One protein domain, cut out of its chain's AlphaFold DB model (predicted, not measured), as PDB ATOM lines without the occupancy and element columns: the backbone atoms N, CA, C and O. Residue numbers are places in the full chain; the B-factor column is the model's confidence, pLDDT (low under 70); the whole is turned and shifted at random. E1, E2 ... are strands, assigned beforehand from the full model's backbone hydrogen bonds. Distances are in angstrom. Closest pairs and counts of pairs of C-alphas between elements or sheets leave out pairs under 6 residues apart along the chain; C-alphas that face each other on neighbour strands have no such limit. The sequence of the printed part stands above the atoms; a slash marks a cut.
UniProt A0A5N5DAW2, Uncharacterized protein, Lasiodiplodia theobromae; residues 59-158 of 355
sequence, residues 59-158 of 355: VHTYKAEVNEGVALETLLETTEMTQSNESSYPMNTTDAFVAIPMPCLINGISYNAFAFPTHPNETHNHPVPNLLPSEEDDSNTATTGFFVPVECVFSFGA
ATOM      1  N   VAL A  59     -30.782  22.737  49.077       91.19
ATOM      2  CA  VAL A  59     -30.668  21.540  49.903       91.19
ATOM      3  C   VAL A  59     -29.197  21.180  50.016       91.19
ATOM      4  O   VAL A  59     -28.526  20.947  49.013       91.19
ATOM      5  N   HIS A  60     -28.700  21.122  51.247       91.81
ATOM      6  CA  HIS A  60     -27.347  20.675  51.546       91.81
ATOM      7  C   HIS A  60     -27.342  19.214  51.982       91.81
ATOM      8  O   HIS A  60     -28.017  18.825  52.939       91.81
ATOM      9  N   THR A  61     -26.517  18.415  51.316       89.81
ATOM     10  CA  THR A  61     -26.246  17.030  51.688       89.81
ATOM     11  C   THR A  61     -24.994  16.994  52.547       89.81
ATOM     12  O   THR A  61     -23.904  17.334  52.089       89.81
ATOM     13  N   TYR A  62     -25.137  16.557  53.797       88.94
ATOM     14  CA  TYR A  62     -24.032  16.462  54.748       88.94
ATOM     15  C   TYR A  62     -23.673  15.014  55.065       88.94
ATOM     16  O   TYR A  62     -24.535  14.154  55.247       88.94
ATOM     17  N   LYS A  63     -22.375  14.767  55.237       88.88
ATOM     18  CA  LYS A  63     -21.857  13.603  55.949       88.88
ATOM     19  C   LYS A  63     -21.680  13.973  57.417       88.88
ATOM     20  O   LYS A  63     -20.844  14.814  57.731       88.88
ATOM     21  N   ALA A  64     -22.439  13.336  58.301       88.19
ATOM     22  CA  ALA A  64     -22.313  13.523  59.741       88.19
ATOM     23  C   ALA A  64     -21.513  12.375  60.373       88.19
ATOM     24  O   ALA A  64     -21.847  11.202  60.193       88.19
ATOM     25  N   GLU A  65     -20.477  12.708  61.137       89.88
ATOM     26  CA  GLU A  65     -19.705  11.775  61.961       89.88
ATOM     27  C   GLU A  65     -19.749  12.232  63.418       89.88
ATOM     28  O   GLU A  65     -19.587  13.413  63.704       89.88
ATOM     29  N   VAL A  66     -19.964  11.315  64.361       87.38
ATOM     30  CA  VAL A  66     -19.965  11.647  65.792       87.38
ATOM     31  C   VAL A  66     -18.730  11.037  66.438       87.38
ATOM     32  O   VAL A  66     -18.675   9.824  66.640       87.38
ATOM     33  N   ASN A  67     -17.761  11.883  66.788       86.38
ATOM     34  CA  ASN A  67     -16.517  11.487  67.449       86.38
ATOM     35  C   ASN A  67     -16.521  12.020  68.884       86.38
ATOM     36  O   ASN A  67     -16.658  13.218  69.103       86.38
ATOM     37  N   GLU A  68     -16.417  11.126  69.873       84.94
ATOM     38  CA  GLU A  68     -16.395  11.481  71.308       84.94
ATOM     39  C   GLU A  68     -17.595  12.338  71.774       84.94
ATOM     40  O   GLU A  68     -17.504  13.110  72.724       84.94
ATOM     41  N   GLY A  69     -18.750  12.190  71.118       82.19
ATOM     42  CA  GLY A  69     -19.955  12.974  71.413       82.19
ATOM     43  C   GLY A  69     -20.013  14.342  70.724       82.19
ATOM     44  O   GLY A  69     -20.986  15.066  70.922       82.19
ATOM     45  N   VAL A  70     -19.024  14.681  69.893       86.56
ATOM     46  CA  VAL A  70     -19.033  15.869  69.032       86.56
ATOM     47  C   VAL A  70     -19.471  15.461  67.627       86.56
ATOM     48  O   VAL A  70     -18.853  14.595  67.010       86.56
ATOM     49  N   ALA A  71     -20.546  16.072  67.128       88.19
ATOM     50  CA  ALA A  71     -20.987  15.900  65.748       88.19
ATOM     51  C   ALA A  71     -20.142  16.780  64.815       88.19
ATOM     52  O   ALA A  71     -20.069  17.995  64.994       88.19
ATOM     53  N   LEU A  72     -19.509  16.153  63.829       92.19
ATOM     54  CA  LEU A  72     -18.780  16.781  62.740       92.19
ATOM     55  C   LEU A  72     -19.578  16.576  61.451       92.19
ATOM     56  O   LEU A  72     -19.729  15.450  60.980       92.19
ATOM     57  N   GLU A  73     -20.087  17.663  60.883       91.56
ATOM     58  CA  GLU A  73     -20.780  17.652  59.597       91.56
ATOM     59  C   GLU A  73     -19.823  18.123  58.498       91.56
ATOM     60  O   GLU A  73     -19.139  19.132  58.641       91.56
ATOM     61  N   THR A  74     -19.751  17.379  57.396       94.06
ATOM     62  CA  THR A  74     -18.993  17.754  56.195       94.06
ATOM     63  C   THR A  74     -19.965  17.903  55.037       94.06
ATOM     64  O   THR A  74     -20.696  16.961  54.734       94.06
ATOM     65  N   LEU A  75     -19.991  19.072  54.398       93.31
ATOM     66  CA  LEU A  75     -20.813  19.311  53.211       93.31
ATOM     67  C   LEU A  75     -20.305  18.440  52.052       93.31
ATOM     68  O   LEU A  75     -19.114  18.452  51.745       93.31
ATOM     69  N   LEU A  76     -21.201  17.667  51.442       92.44
ATOM     70  CA  LEU A  76     -20.910  16.830  50.277       92.44
ATOM     71  C   LEU A  76     -21.400  17.481  48.987       92.44
ATOM     72  O   LEU A  76     -20.678  17.491  47.995       92.44
ATOM     73  N   GLU A  77     -22.628  17.995  49.008       92.19
ATOM     74  CA  GLU A  77     -23.310  18.493  47.818       92.19
ATOM     75  C   GLU A  77     -24.342  19.556  48.192       92.19
ATOM     76  O   GLU A  77     -24.959  19.483  49.257       92.19
ATOM     77  N   THR A  78     -24.539  20.515  47.292       92.56
ATOM     78  CA  THR A  78     -25.564  21.554  47.383       92.56
ATOM     79  C   THR A  78     -26.420  21.483  46.128       92.56
ATOM     80  O   THR A  78     -25.899  21.550  45.017       92.56
ATOM     81  N   THR A  79     -27.732  21.351  46.299       90.75
ATOM     82  CA  THR A  79     -28.705  21.346  45.203       90.75
ATOM     83  C   THR A  79     -29.636  22.537  45.358       90.75
ATOM     84  O   THR A  79     -30.350  22.643  46.352       90.75
ATOM     85  N   GLU A  80     -29.642  23.440  44.386       89.94
ATOM     86  CA  GLU A  80     -30.552  24.587  44.381       89.94
ATOM     87  C   GLU A  80     -32.013  24.136  44.246       89.94
ATOM     88  O   GLU A  80     -32.322  23.164  43.550       89.94
ATOM     89  N   MET A  81     -32.923  24.832  44.930       86.62
ATOM     90  CA  MET A  81     -34.354  24.572  44.813       86.62
ATOM     91  C   MET A  81     -34.951  25.382  43.673       86.62
ATOM     92  O   MET A  81     -34.697  26.574  43.526       86.62
ATOM     93  N   THR A  82     -35.815  24.738  42.899       81.25
ATOM     94  CA  THR A  82     -36.556  25.396  41.823       81.25
ATOM     95  C   THR A  82     -37.900  25.897  42.327       81.25
ATOM     96  O   THR A  82     -38.555  25.233  43.137       81.25
ATOM     97  N   GLN A  83     -38.333  27.054  41.827       75.50
ATOM     98  CA  GLN A  83     -39.676  27.551  42.090       75.50
ATOM     99  C   GLN A  83     -40.710  26.601  41.473       75.50
ATOM    100  O   GLN A  83     -40.609  26.205  40.307       75.50
ATOM    101  N   SER A  84     -41.711  26.225  42.262       68.00
ATOM    102  CA  SER A  84     -42.823  25.403  41.799       68.00
ATOM    103  C   SER A  84     -43.752  26.257  40.926       68.00
ATOM    104  O   SER A  84     -44.719  26.863  41.377       68.00
ATOM    105  N   ASN A  85     -43.481  26.322  39.625       61.34
ATOM    106  CA  ASN A  85     -44.502  26.821  38.707       61.34
ATOM    107  C   ASN A  85     -45.701  25.861  38.783       61.34
ATOM    108  O   ASN A  85     -45.521  24.655  38.598       61.34
ATOM    109  N   GLU A  86     -46.905  26.389  39.045       49.97
ATOM    110  CA  GLU A  86     -48.170  25.639  39.232       49.97
ATOM    111  C   GLU A  86     -48.447  24.580  38.142       49.97
ATOM    112  O   GLU A  86     -49.252  23.674  38.337       49.97
ATOM    113  N   SER A  87     -47.793  24.678  36.981       48.88
ATOM    114  CA  SER A  87     -47.939  23.765  35.846       48.88
ATOM    115  C   SER A  87     -46.959  22.590  35.811       48.88
ATOM    116  O   SER A  87     -47.217  21.625  35.094       48.88
ATOM    117  N   SER A  88     -45.818  22.677  36.500       50.41
ATOM    118  CA  SER A  88     -44.724  21.716  36.312       50.41
ATOM    119  C   SER A  88     -44.809  20.556  37.286       50.41
ATOM    120  O   SER A  88     -44.575  19.434  36.871       50.41
ATOM    121  N   TYR A  89     -45.195  20.769  38.542       53.78
ATOM    122  CA  TYR A  89     -45.294  19.689  39.522       53.78
ATOM    123  C   TYR A  89     -46.765  19.331  39.762       53.78
ATOM    124  O   TYR A  89     -47.521  20.189  40.206       53.78
ATOM    125  N   PRO A  90     -47.202  18.074  39.547       48.69
ATOM    126  CA  PRO A  90     -48.582  17.647  39.820       48.69
ATOM    127  C   PRO A  90     -48.929  17.616  41.316       48.69
ATOM    128  O   PRO A  90     -49.975  17.091  41.705       48.69
ATOM    129  N   MET A  91     -48.024  18.089  42.172       52.81
ATOM    130  CA  MET A  91     -48.249  18.125  43.599       52.81
ATOM    131  C   MET A  91     -49.176  19.296  43.899       52.81
ATOM    132  O   MET A  91     -48.919  20.430  43.516       52.81
ATOM    133  N   ASN A  92     -50.267  19.012  44.606       47.31
ATOM    134  CA  ASN A  92     -51.206  20.005  45.123       47.31
ATOM    135  C   ASN A  92     -50.578  20.777  46.304       47.31
ATOM    136  O   ASN A  92     -51.179  20.916  47.370       47.31
ATOM    137  N   THR A  93     -49.309  21.154  46.163       50.75
ATOM    138  CA  THR A  93     -48.487  21.761  47.196       50.75
ATOM    139  C   THR A  93     -48.516  23.256  46.972       50.75
ATOM    140  O   THR A  93     -48.000  23.756  45.980       50.75
ATOM    141  N   THR A  94     -49.064  23.982  47.938       56.53
ATOM    142  CA  THR A  94     -48.912  25.436  48.090       56.53
ATOM    143  C   THR A  94     -47.463  25.857  48.396       56.53
ATOM    144  O   THR A  94     -47.228  26.967  48.872       56.53
ATOM    145  N   ASP A  95     -46.496  24.956  48.217       67.00
ATOM    146  CA  ASP A  95     -45.097  25.156  48.570       67.00
ATOM    147  C   ASP A  95     -44.404  25.886  47.433       67.00
ATOM    148  O   ASP A  95     -44.582  25.513  46.281       67.00
ATOM    149  N   ALA A  96     -43.624  26.917  47.754       73.62
ATOM    150  CA  ALA A  96     -43.077  27.845  46.768       73.62
ATOM    151  C   ALA A  96     -41.801  27.331  46.085       73.62
ATOM    152  O   ALA A  96     -41.527  27.693  44.943       73.62
ATOM    153  N   PHE A  97     -41.029  26.487  46.772       83.25
ATOM    154  CA  PHE A  97     -39.778  25.935  46.262       83.25
ATOM    155  C   PHE A  97     -39.710  24.432  46.510       83.25
ATOM    156  O   PHE A  97     -40.087  23.954  47.583       83.25
ATOM    157  N   VAL A  98     -39.204  23.690  45.525       82.25
ATOM    158  CA  VAL A  98     -39.037  22.233  45.589       82.25
ATOM    159  C   VAL A  98     -37.669  21.849  45.023       82.25
ATOM    160  O   VAL A  98     -37.235  22.382  44.001       82.25
ATOM    161  N   ALA A  99     -37.002  20.908  45.686       86.69
ATOM    162  CA  ALA A  99     -35.800  20.239  45.205       86.69
ATOM    163  C   ALA A  99     -35.892  18.736  45.434       86.69
ATOM    164  O   ALA A  99     -36.490  18.253  46.398       86.69
ATOM    165  N   ILE A 100     -35.261  18.000  44.526       87.06
ATOM    166  CA  ILE A 100     -35.194  16.542  44.553       87.06
ATOM    167  C   ILE A 100     -33.735  16.184  44.261       87.06
ATOM    168  O   ILE A 100     -33.392  15.882  43.115       87.06
ATOM    169  N   PRO A 101     -32.847  16.335  45.263       88.75
ATOM    170  CA  PRO A 101     -31.426  16.091  45.090       88.75
ATOM    171  C   PRO A 101     -31.201  14.625  44.723       88.75
ATOM    172  O   PRO A 101     -31.809  13.713  45.295       88.75
ATOM    173  N   MET A 102     -30.333  14.408  43.741       87.31
ATOM    174  CA  MET A 102     -29.959  13.084  43.267       87.31
ATOM    175  C   MET A 102     -28.441  12.925  43.389       87.31
ATOM    176  O   MET A 102     -27.719  13.790  42.912       87.31
ATOM    177  N   PRO A 103     -27.957  11.812  43.959       90.94
ATOM    178  CA  PRO A 103     -28.741  10.645  44.346       90.94
ATOM    179  C   PRO A 103     -29.489  10.828  45.679       90.94
ATOM    180  O   PRO A 103     -28.960  11.385  46.637       90.94
ATOM    181  N   CYS A 104     -30.707  10.292  45.767       89.44
ATOM    182  CA  CYS A 104     -31.502  10.355  46.990       89.44
ATOM    183  C   CYS A 104     -31.045   9.301  48.009       89.44
ATOM    184  O   CYS A 104     -30.847   8.134  47.665       89.44
ATOM    185  N   LEU A 105     -30.912   9.689  49.279       86.75
ATOM    186  CA  LEU A 105     -30.506   8.795  50.359       86.75
ATOM    187  C   LEU A 105     -31.725   8.263  51.126       86.75
ATOM    188  O   LEU A 105     -32.351   8.991  51.889       86.75
ATOM    189  N   ILE A 106     -32.019   6.968  50.990       86.56
ATOM    190  CA  ILE A 106     -33.109   6.302  51.718       86.56
ATOM    191  C   ILE A 106     -32.494   5.225  52.610       86.56
ATOM    192  O   ILE A 106     -31.878   4.276  52.122       86.56
ATOM    193  N   ASN A 107     -32.651   5.365  53.931       83.62
ATOM    194  CA  ASN A 107     -32.101   4.435  54.930       83.62
ATOM    195  C   ASN A 107     -30.587   4.171  54.766       83.62
ATOM    196  O   ASN A 107     -30.119   3.046  54.932       83.62
ATOM    197  N   GLY A 108     -29.819   5.205  54.401       79.38
ATOM    198  CA  GLY A 108     -28.370   5.111  54.189       79.38
ATOM    199  C   GLY A 108     -27.949   4.488  52.852       79.38
ATOM    200  O   GLY A 108     -26.751   4.349  52.607       79.38
ATOM    201  N   ILE A 109     -28.898   4.133  51.982       87.38
ATOM    202  CA  ILE A 109     -28.633   3.638  50.627       87.38
ATOM    203  C   ILE A 109     -28.921   4.762  49.631       87.38
ATOM    204  O   ILE A 109     -29.953   5.424  49.706       87.38
ATOM    205  N   SER A 110     -27.987   4.977  48.711       89.56
ATOM    206  CA  SER A 110     -28.058   6.005  47.676       89.56
ATOM    207  C   SER A 110     -28.771   5.461  46.432       89.56
ATOM    208  O   SER A 110     -28.373   4.426  45.891       89.56
ATOM    209  N   TYR A 111     -29.830   6.142  45.992       91.31
ATOM    210  CA  TYR A 111     -30.655   5.781  44.840       91.31
ATOM    211  C   TYR A 111     -30.549   6.851  43.753       91.31
ATOM    212  O   TYR A 111     -30.832   8.026  43.980       91.31
ATOM    213  N   ASN A 112     -30.166   6.427  42.551       91.25
ATOM    214  CA  ASN A 112     -30.192   7.277  41.363       91.25
ATOM    215  C   ASN A 112     -31.612   7.381  40.795       91.25
ATOM    216  O   ASN A 112     -32.439   6.499  41.021       91.25
ATOM    217  N   ALA A 113     -31.850   8.387  39.952       86.81
ATOM    218  CA  ALA A 113     -33.128   8.614  39.274       86.81
ATOM    219  C   ALA A 113     -33.708   7.356  38.586       86.81
ATOM    220  O   ALA A 113     -34.899   7.078  38.691       86.81
ATOM    221  N   PHE A 114     -32.857   6.540  37.952       87.25
ATOM    222  CA  PHE A 114     -33.258   5.306  37.256       87.25
ATOM    223  C   PHE A 114     -33.803   4.196  38.167       87.25
ATOM    224  O   PHE A 114     -34.366   3.224  37.667       87.25
ATOM    225  N   ALA A 115     -33.603   4.291  39.483       89.50
ATOM    226  CA  ALA A 115     -34.100   3.298  40.432       89.50
ATOM    227  C   ALA A 115     -35.601   3.461  40.726       89.50
ATOM    228  O   ALA A 115     -36.207   2.560  41.310       89.50
ATOM    229  N   PHE A 116     -36.195   4.592  40.339       90.12
ATOM    230  CA  PHE A 116     -37.572   4.928  40.673       90.12
ATOM    231  C   PHE A 116     -38.565   4.484  39.588       90.12
ATOM    232  O   PHE A 116     -38.251   4.530  38.396       90.12
ATOM    233  N   PRO A 117     -39.774   4.034  39.975       88.06
ATOM    234  CA  PRO A 117     -40.784   3.585  39.026       88.06
ATOM    235  C   PRO A 117     -41.402   4.754  38.245       88.06
ATOM    236  O   PRO A 117     -41.526   5.871  38.741       88.06
ATOM    237  N   THR A 118     -41.878   4.468  37.033       86.38
ATOM    238  CA  THR A 118     -42.651   5.403  36.190       86.38
ATOM    239  C   THR A 118     -44.154   5.398  36.501       86.38
ATOM    240  O   THR A 118     -44.941   6.081  35.846       86.38
ATOM    241  N   HIS A 119     -44.576   4.612  37.494       83.50
ATOM    242  CA  HIS A 119     -45.958   4.497  37.950       83.50
ATOM    243  C   HIS A 119     -46.014   4.587  39.479       83.50
ATOM    244  O   HIS A 119     -45.085   4.109  40.138       83.50
ATOM    245  N   PRO A 120     -47.090   5.157  40.051       85.44
ATOM    246  CA  PRO A 120     -47.200   5.313  41.491       85.44
ATOM    247  C   PRO A 120     -47.340   3.956  42.191       85.44
ATOM    248  O   PRO A 120     -48.027   3.056  41.707       85.44
ATOM    249  N   ASN A 121     -46.725   3.839  43.361       86.44
ATOM    250  CA  ASN A 121     -46.840   2.717  44.291       86.44
ATOM    251  C   ASN A 121     -47.098   3.253  45.715       86.44
ATOM    252  O   ASN A 121     -46.988   4.453  45.949       86.44
ATOM    253  N   GLU A 122     -47.398   2.379  46.679       83.56
ATOM    254  CA  GLU A 122     -47.673   2.740  48.081       83.56
ATOM    255  C   GLU A 122     -46.570   3.608  48.706       83.56
ATOM    256  O   GLU A 122     -46.867   4.524  49.464       83.56
ATOM    257  N   THR A 123     -45.305   3.350  48.358       82.19
ATOM    258  CA  THR A 123     -44.137   4.096  48.856       82.19
ATOM    259  C   THR A 123     -43.648   5.185  47.907       82.19
ATOM    260  O   THR A 123     -42.941   6.084  48.334       82.19
ATOM    261  N   HIS A 124     -44.005   5.111  46.624       85.94
ATOM    262  CA  HIS A 124     -43.515   5.994  45.566       85.94
ATOM    263  C   HIS A 124     -44.719   6.644  44.900       85.94
ATOM    264  O   HIS A 124     -45.205   6.163  43.881       85.94
ATOM    265  N   ASN A 125     -45.263   7.685  45.513       84.19
ATOM    266  CA  ASN A 125     -46.511   8.318  45.082       84.19
ATOM    267  C   ASN A 125     -46.335   9.798  44.714       84.19
ATOM    268  O   ASN A 125     -47.307  10.433  44.307       84.19
ATOM    269  N   HIS A 126     -45.112  10.328  44.799       81.88
ATOM    270  CA  HIS A 126     -44.793  11.717  44.494       81.88
ATOM    271  C   HIS A 126     -44.267  11.849  43.057       81.88
ATOM    272  O   HIS A 126     -43.145  11.418  42.787       81.88
ATOM    273  N   PRO A 127     -45.052  12.413  42.119       79.81
ATOM    274  CA  PRO A 127     -44.639  12.536  40.729       79.81
ATOM    275  C   PRO A 127     -43.588  13.633  40.553       79.81
ATOM    276  O   PRO A 127     -43.754  14.760  41.025       79.81
ATOM    277  N   VAL A 128     -42.542  13.302  39.804       78.06
ATOM    278  CA  VAL A 128     -41.418  14.175  39.483       78.06
ATOM    279  C   VAL A 128     -41.239  14.221  37.968       78.06
ATOM    280  O   VAL A 128     -40.760  13.253  37.368       78.06
ATOM    281  N   PRO A 129     -41.622  15.327  37.320       72.12
ATOM    282  CA  PRO A 129     -41.314  15.548  35.917       72.12
ATOM    283  C   PRO A 129     -39.829  15.865  35.757       72.12
ATOM    284  O   PRO A 129     -39.224  16.477  36.632       72.12
ATOM    285  N   ASN A 130     -39.256  15.488  34.612       71.50
ATOM    286  CA  ASN A 130     -37.902  15.887  34.212       71.50
ATOM    287  C   ASN A 130     -36.791  15.519  35.213       71.50
ATOM    288  O   ASN A 130     -35.775  16.202  35.279       71.50
ATOM    289  N   LEU A 131     -36.955  14.433  35.982       71.94
ATOM    290  CA  LEU A 131     -35.908  13.963  36.905       71.94
ATOM    291  C   LEU A 131     -34.604  13.599  36.173       71.94
ATOM    292  O   LEU A 131     -33.519  13.648  36.744       71.94
ATOM    293  N   LEU A 132     -34.722  13.233  34.898       69.25
ATOM    294  CA  LEU A 132     -33.609  13.090  33.977       69.25
ATOM    295  C   LEU A 132     -33.694  14.214  32.939       69.25
ATOM    296  O   LEU A 132     -34.803  14.500  32.475       69.25
ATOM    297  N   PRO A 133     -32.561  14.819  32.543       59.06
ATOM    298  CA  PRO A 133     -32.546  15.723  31.404       59.06
ATOM    299  C   PRO A 133     -33.052  14.951  30.181       59.06
ATOM    300  O   PRO A 133     -32.482  13.922  29.816       59.06
ATOM    301  N   SER A 134     -34.158  15.395  29.580       54.72
ATOM    302  CA  SER A 134     -34.627  14.812  28.327       54.72
ATOM    303  C   SER A 134     -33.601  15.142  27.244       54.72
ATOM    304  O   SER A 134     -33.407  16.311  26.923       54.72
ATOM    305  N   GLU A 135     -32.948  14.127  26.677       56.09
ATOM    306  CA  GLU A 135     -32.026  14.304  25.543       56.09
ATOM    307  C   GLU A 135     -32.733  14.784  24.257       56.09
ATOM    308  O   GLU A 135     -32.060  15.096  23.280       56.09
ATOM    309  N   GLU A 136     -34.063  14.910  24.242       53.91
ATOM    310  CA  GLU A 136     -34.821  15.324  23.061       53.91
ATOM    311  C   GLU A 136     -35.947  16.303  23.424       53.91
ATOM    312  O   GLU A 136     -36.884  15.975  24.152       53.91
ATOM    313  N   ASP A 137     -35.818  17.520  22.890       48.94
ATOM    314  CA  ASP A 137     -36.748  18.657  22.927       48.94
ATOM    315  C   ASP A 137     -37.986  18.393  22.040       48.94
ATOM    316  O   ASP A 137     -38.386  19.206  21.207       48.94
ATOM    317  N   ASP A 138     -38.586  17.208  22.170       51.50
ATOM    318  CA  ASP A 138     -39.818  16.857  21.471       51.50
ATOM    319  C   ASP A 138     -41.015  17.224  22.353       51.50
ATOM    320  O   ASP A 138     -41.545  16.443  23.145       51.50
ATOM    321  N   SER A 139     -41.437  18.475  22.170       52.56
ATOM    322  CA  SER A 139     -42.561  19.205  22.781       52.56
ATOM    323  C   SER A 139     -43.935  18.505  22.892       52.56
ATOM    324  O   SER A 139     -44.904  19.157  23.275       52.56
ATOM    325  N   ASN A 140     -44.078  17.208  22.587       50.62
ATOM    326  CA  ASN A 140     -45.370  16.508  22.569       50.62
ATOM    327  C   ASN A 140     -45.394  15.105  23.203       50.62
ATOM    328  O   ASN A 140     -46.465  14.491  23.245       50.62
ATOM    329  N   THR A 141     -44.284  14.573  23.719       47.53
ATOM    330  CA  THR A 141     -44.323  13.317  24.487       47.53
ATOM    331  C   THR A 141     -44.479  13.613  25.967       47.53
ATOM    332  O   THR A 141     -43.652  14.301  26.553       47.53
ATOM    333  N   ALA A 142     -45.561  13.095  26.557       49.47
ATOM    334  CA  ALA A 142     -45.832  13.161  27.987       49.47
ATOM    335  C   ALA A 142     -44.553  12.855  28.770       49.47
ATOM    336  O   ALA A 142     -44.024  11.745  28.693       49.47
ATOM    337  N   THR A 143     -44.063  13.865  29.483       55.44
ATOM    338  CA  THR A 143     -42.939  13.798  30.406       55.44
ATOM    339  C   THR A 143     -43.063  12.518  31.218       55.44
ATOM    340  O   THR A 143     -44.037  12.350  31.958       55.44
ATOM    341  N   THR A 144     -42.128  11.578  31.058       56.84
ATOM    342  CA  THR A 144     -42.087  10.377  31.897       56.84
ATOM    343  C   THR A 144     -41.825  10.826  33.325       56.84
ATOM    344  O   THR A 144     -40.688  11.085  33.709       56.84
ATOM    345  N   GLY A 145     -42.905  10.992  34.085       70.12
ATOM    346  CA  GLY A 145     -42.844  11.307  35.499       70.12
ATOM    347  C   GLY A 145     -42.306  10.097  36.243       70.12
ATOM    348  O   GLY A 145     -42.899   9.019  36.191       70.12
ATOM    349  N   PHE A 146     -41.179  10.269  36.921       84.62
ATOM    350  CA  PHE A 146     -40.728   9.298  37.910       84.62
ATOM    351  C   PHE A 146     -41.523   9.520  39.190       84.62
ATOM    352  O   PHE A 146     -41.851  10.656  39.526       84.62
ATOM    353  N   PHE A 147     -41.842   8.452  39.907       87.69
ATOM    354  CA  PHE A 147     -42.469   8.555  41.215       87.69
ATOM    355  C   PHE A 147     -41.418   8.285  42.278       87.69
ATOM    356  O   PHE A 147     -40.871   7.187  42.347       87.69
ATOM    357  N   VAL A 148     -41.125   9.292  43.094       89.31
ATOM    358  CA  VAL A 148     -40.160   9.197  44.194       89.31
ATOM    359  C   VAL A 148     -40.901   9.022  45.523       89.31
ATOM    360  O   VAL A 148     -42.107   9.290  45.599       89.31
ATOM    361  N   PRO A 149     -40.230   8.531  46.571       89.38
ATOM    362  CA  PRO A 149     -40.797   8.513  47.906       89.38
ATOM    363  C   PRO A 149     -40.651   9.898  48.563       89.38
ATOM    364  O   PRO A 149     -39.851  10.729  48.120       89.38
ATOM    365  N   VAL A 150     -41.449  10.169  49.598       83.50
ATOM    366  CA  VAL A 150     -41.534  11.498  50.241       83.50
ATOM    367  C   VAL A 150     -40.200  11.949  50.846       83.50
ATOM    368  O   VAL A 150     -39.909  13.140  50.902       83.50
ATOM    369  N   GLU A 151     -39.350  11.000  51.231       85.25
ATOM    370  CA  GLU A 151     -38.025  11.229  51.805       85.25
ATOM    371  C   GLU A 151     -37.035  11.850  50.805       85.25
ATOM    372  O   GLU A 151     -36.043  12.442  51.217       85.25
ATOM    373  N   CYS A 152     -37.300  11.729  49.501       87.81
ATOM    374  CA  CYS A 152     -36.478  12.331  48.450       87.81
ATOM    375  C   CYS A 152     -36.943  13.732  48.046       87.81
ATOM    376  O   CYS A 152     -36.276  14.384  47.242       87.81
ATOM    377  N   VAL A 153     -38.099  14.174  48.542       86.06
ATOM    378  CA  VAL A 153     -38.710  15.443  48.153       86.06
ATOM    379  C   VAL A 153     -38.485  16.451  49.263       86.06
ATOM    380  O   VAL A 153     -39.021  16.324  50.363       86.06
ATOM    381  N   PHE A 154     -37.714  17.484  48.950       85.56
ATOM    382  CA  PHE A 154     -37.524  18.627  49.824       85.56
ATOM    383  C   PHE A 154     -38.396  19.752  49.299       85.56
ATOM    384  O   PHE A 154     -38.206  20.223  48.177       85.56
ATOM    385  N   SER A 155     -39.359  20.180  50.102       82.56
ATOM    386  CA  SER A 155     -40.151  21.364  49.808       82.56
ATOM    387  C   SER A 155     -39.904  22.436  50.857       82.56
ATOM    388  O   SER A 155     -39.700  22.163  52.041       82.56
ATOM    389  N   PHE A 156     -39.895  23.677  50.395       80.81
ATOM    390  CA  PHE A 156     -39.781  24.855  51.231       80.81
ATOM    391  C   PHE A 156     -41.044  25.696  51.031       80.81
ATOM    392  O   PHE A 156     -41.174  26.505  50.106       80.81
ATOM    393  N   GLY A 157     -42.032  25.389  51.875       74.06
ATOM    394  CA  GLY A 157     -43.366  25.984  51.878       74.06
ATOM    395  C   GLY A 157     -43.537  27.115  52.891       74.06
ATOM    396  O   GLY A 157     -42.688  27.350  53.744       74.06
ATOM    397  N   ALA A 158     -44.669  27.822  52.797       67.00
ATOM    398  CA  ALA A 158     -45.065  28.893  53.722       67.00
ATOM    399  C   ALA A 158     -44.060  30.060  53.862       67.00
ATOM    400  O   ALA A 158     -43.948  30.685  54.916       67.00
TER     401      ALA A 158
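Overview. This is residues 59 to 158 of the 355 residues of an uncharacterized protein of Lasiodiplodia theobromae (UniProt A0A5N5DAW2). With little regular structure, this elongated model is a body of loops tied by three tiny strand pairs, with the tip of a long hairpin, E1 and E2, sticking out at residues 66 to 71 and a loop at 135 to 141. The printed part has 100 residues with eight named strands, E1 to E8 in order, in four antiparallel pairs; the class is all strand, with 38 residues in strands. It is only just loose, close to compact, radius of gyration of the C-alphas 15.6 A, spanning 56 by 30 by 28 A.

Along the chain. Find C-alpha 59 at (-30.668, 21.540, 49.903); E1 runs to residue 67, 24.7 A. E2, residues 70 to 80, 28.6 A, bends by 58 degrees at residue 77. Next come E3, 97 to 99; E4, 104 to 106; E5, 109 to 111; E6, 126 to 128; E7, 146 to 148; and E8, 154 to 156, ending at (-39.781, 24.855, 51.231).

Arrangement. In hairpin E1 and E2, look for N 63 and O 74, 2.8 A apart. The closest C-alphas of E2 and E3, Glu 80 and Ala 99, are 6.9 A apart. E3 and E8 are antiparallel, with N 99 and O 154 at 2.9 A. Hairpin E4 and E5 has N 104 and O 111 at 2.9 A; hairpin E6 and E7, N 128 and O 146 at 2.7 A.

Size, cuts and confidence. The farthest C-alphas, Glu 68 and Asn 140, are 56.9 A apart. The printed part has no cut; links E2 to E3, E5 to E6 and E6 to E7 are long. Residues 84 to 95, 132 to 144 and 158 have pLDDT under 70.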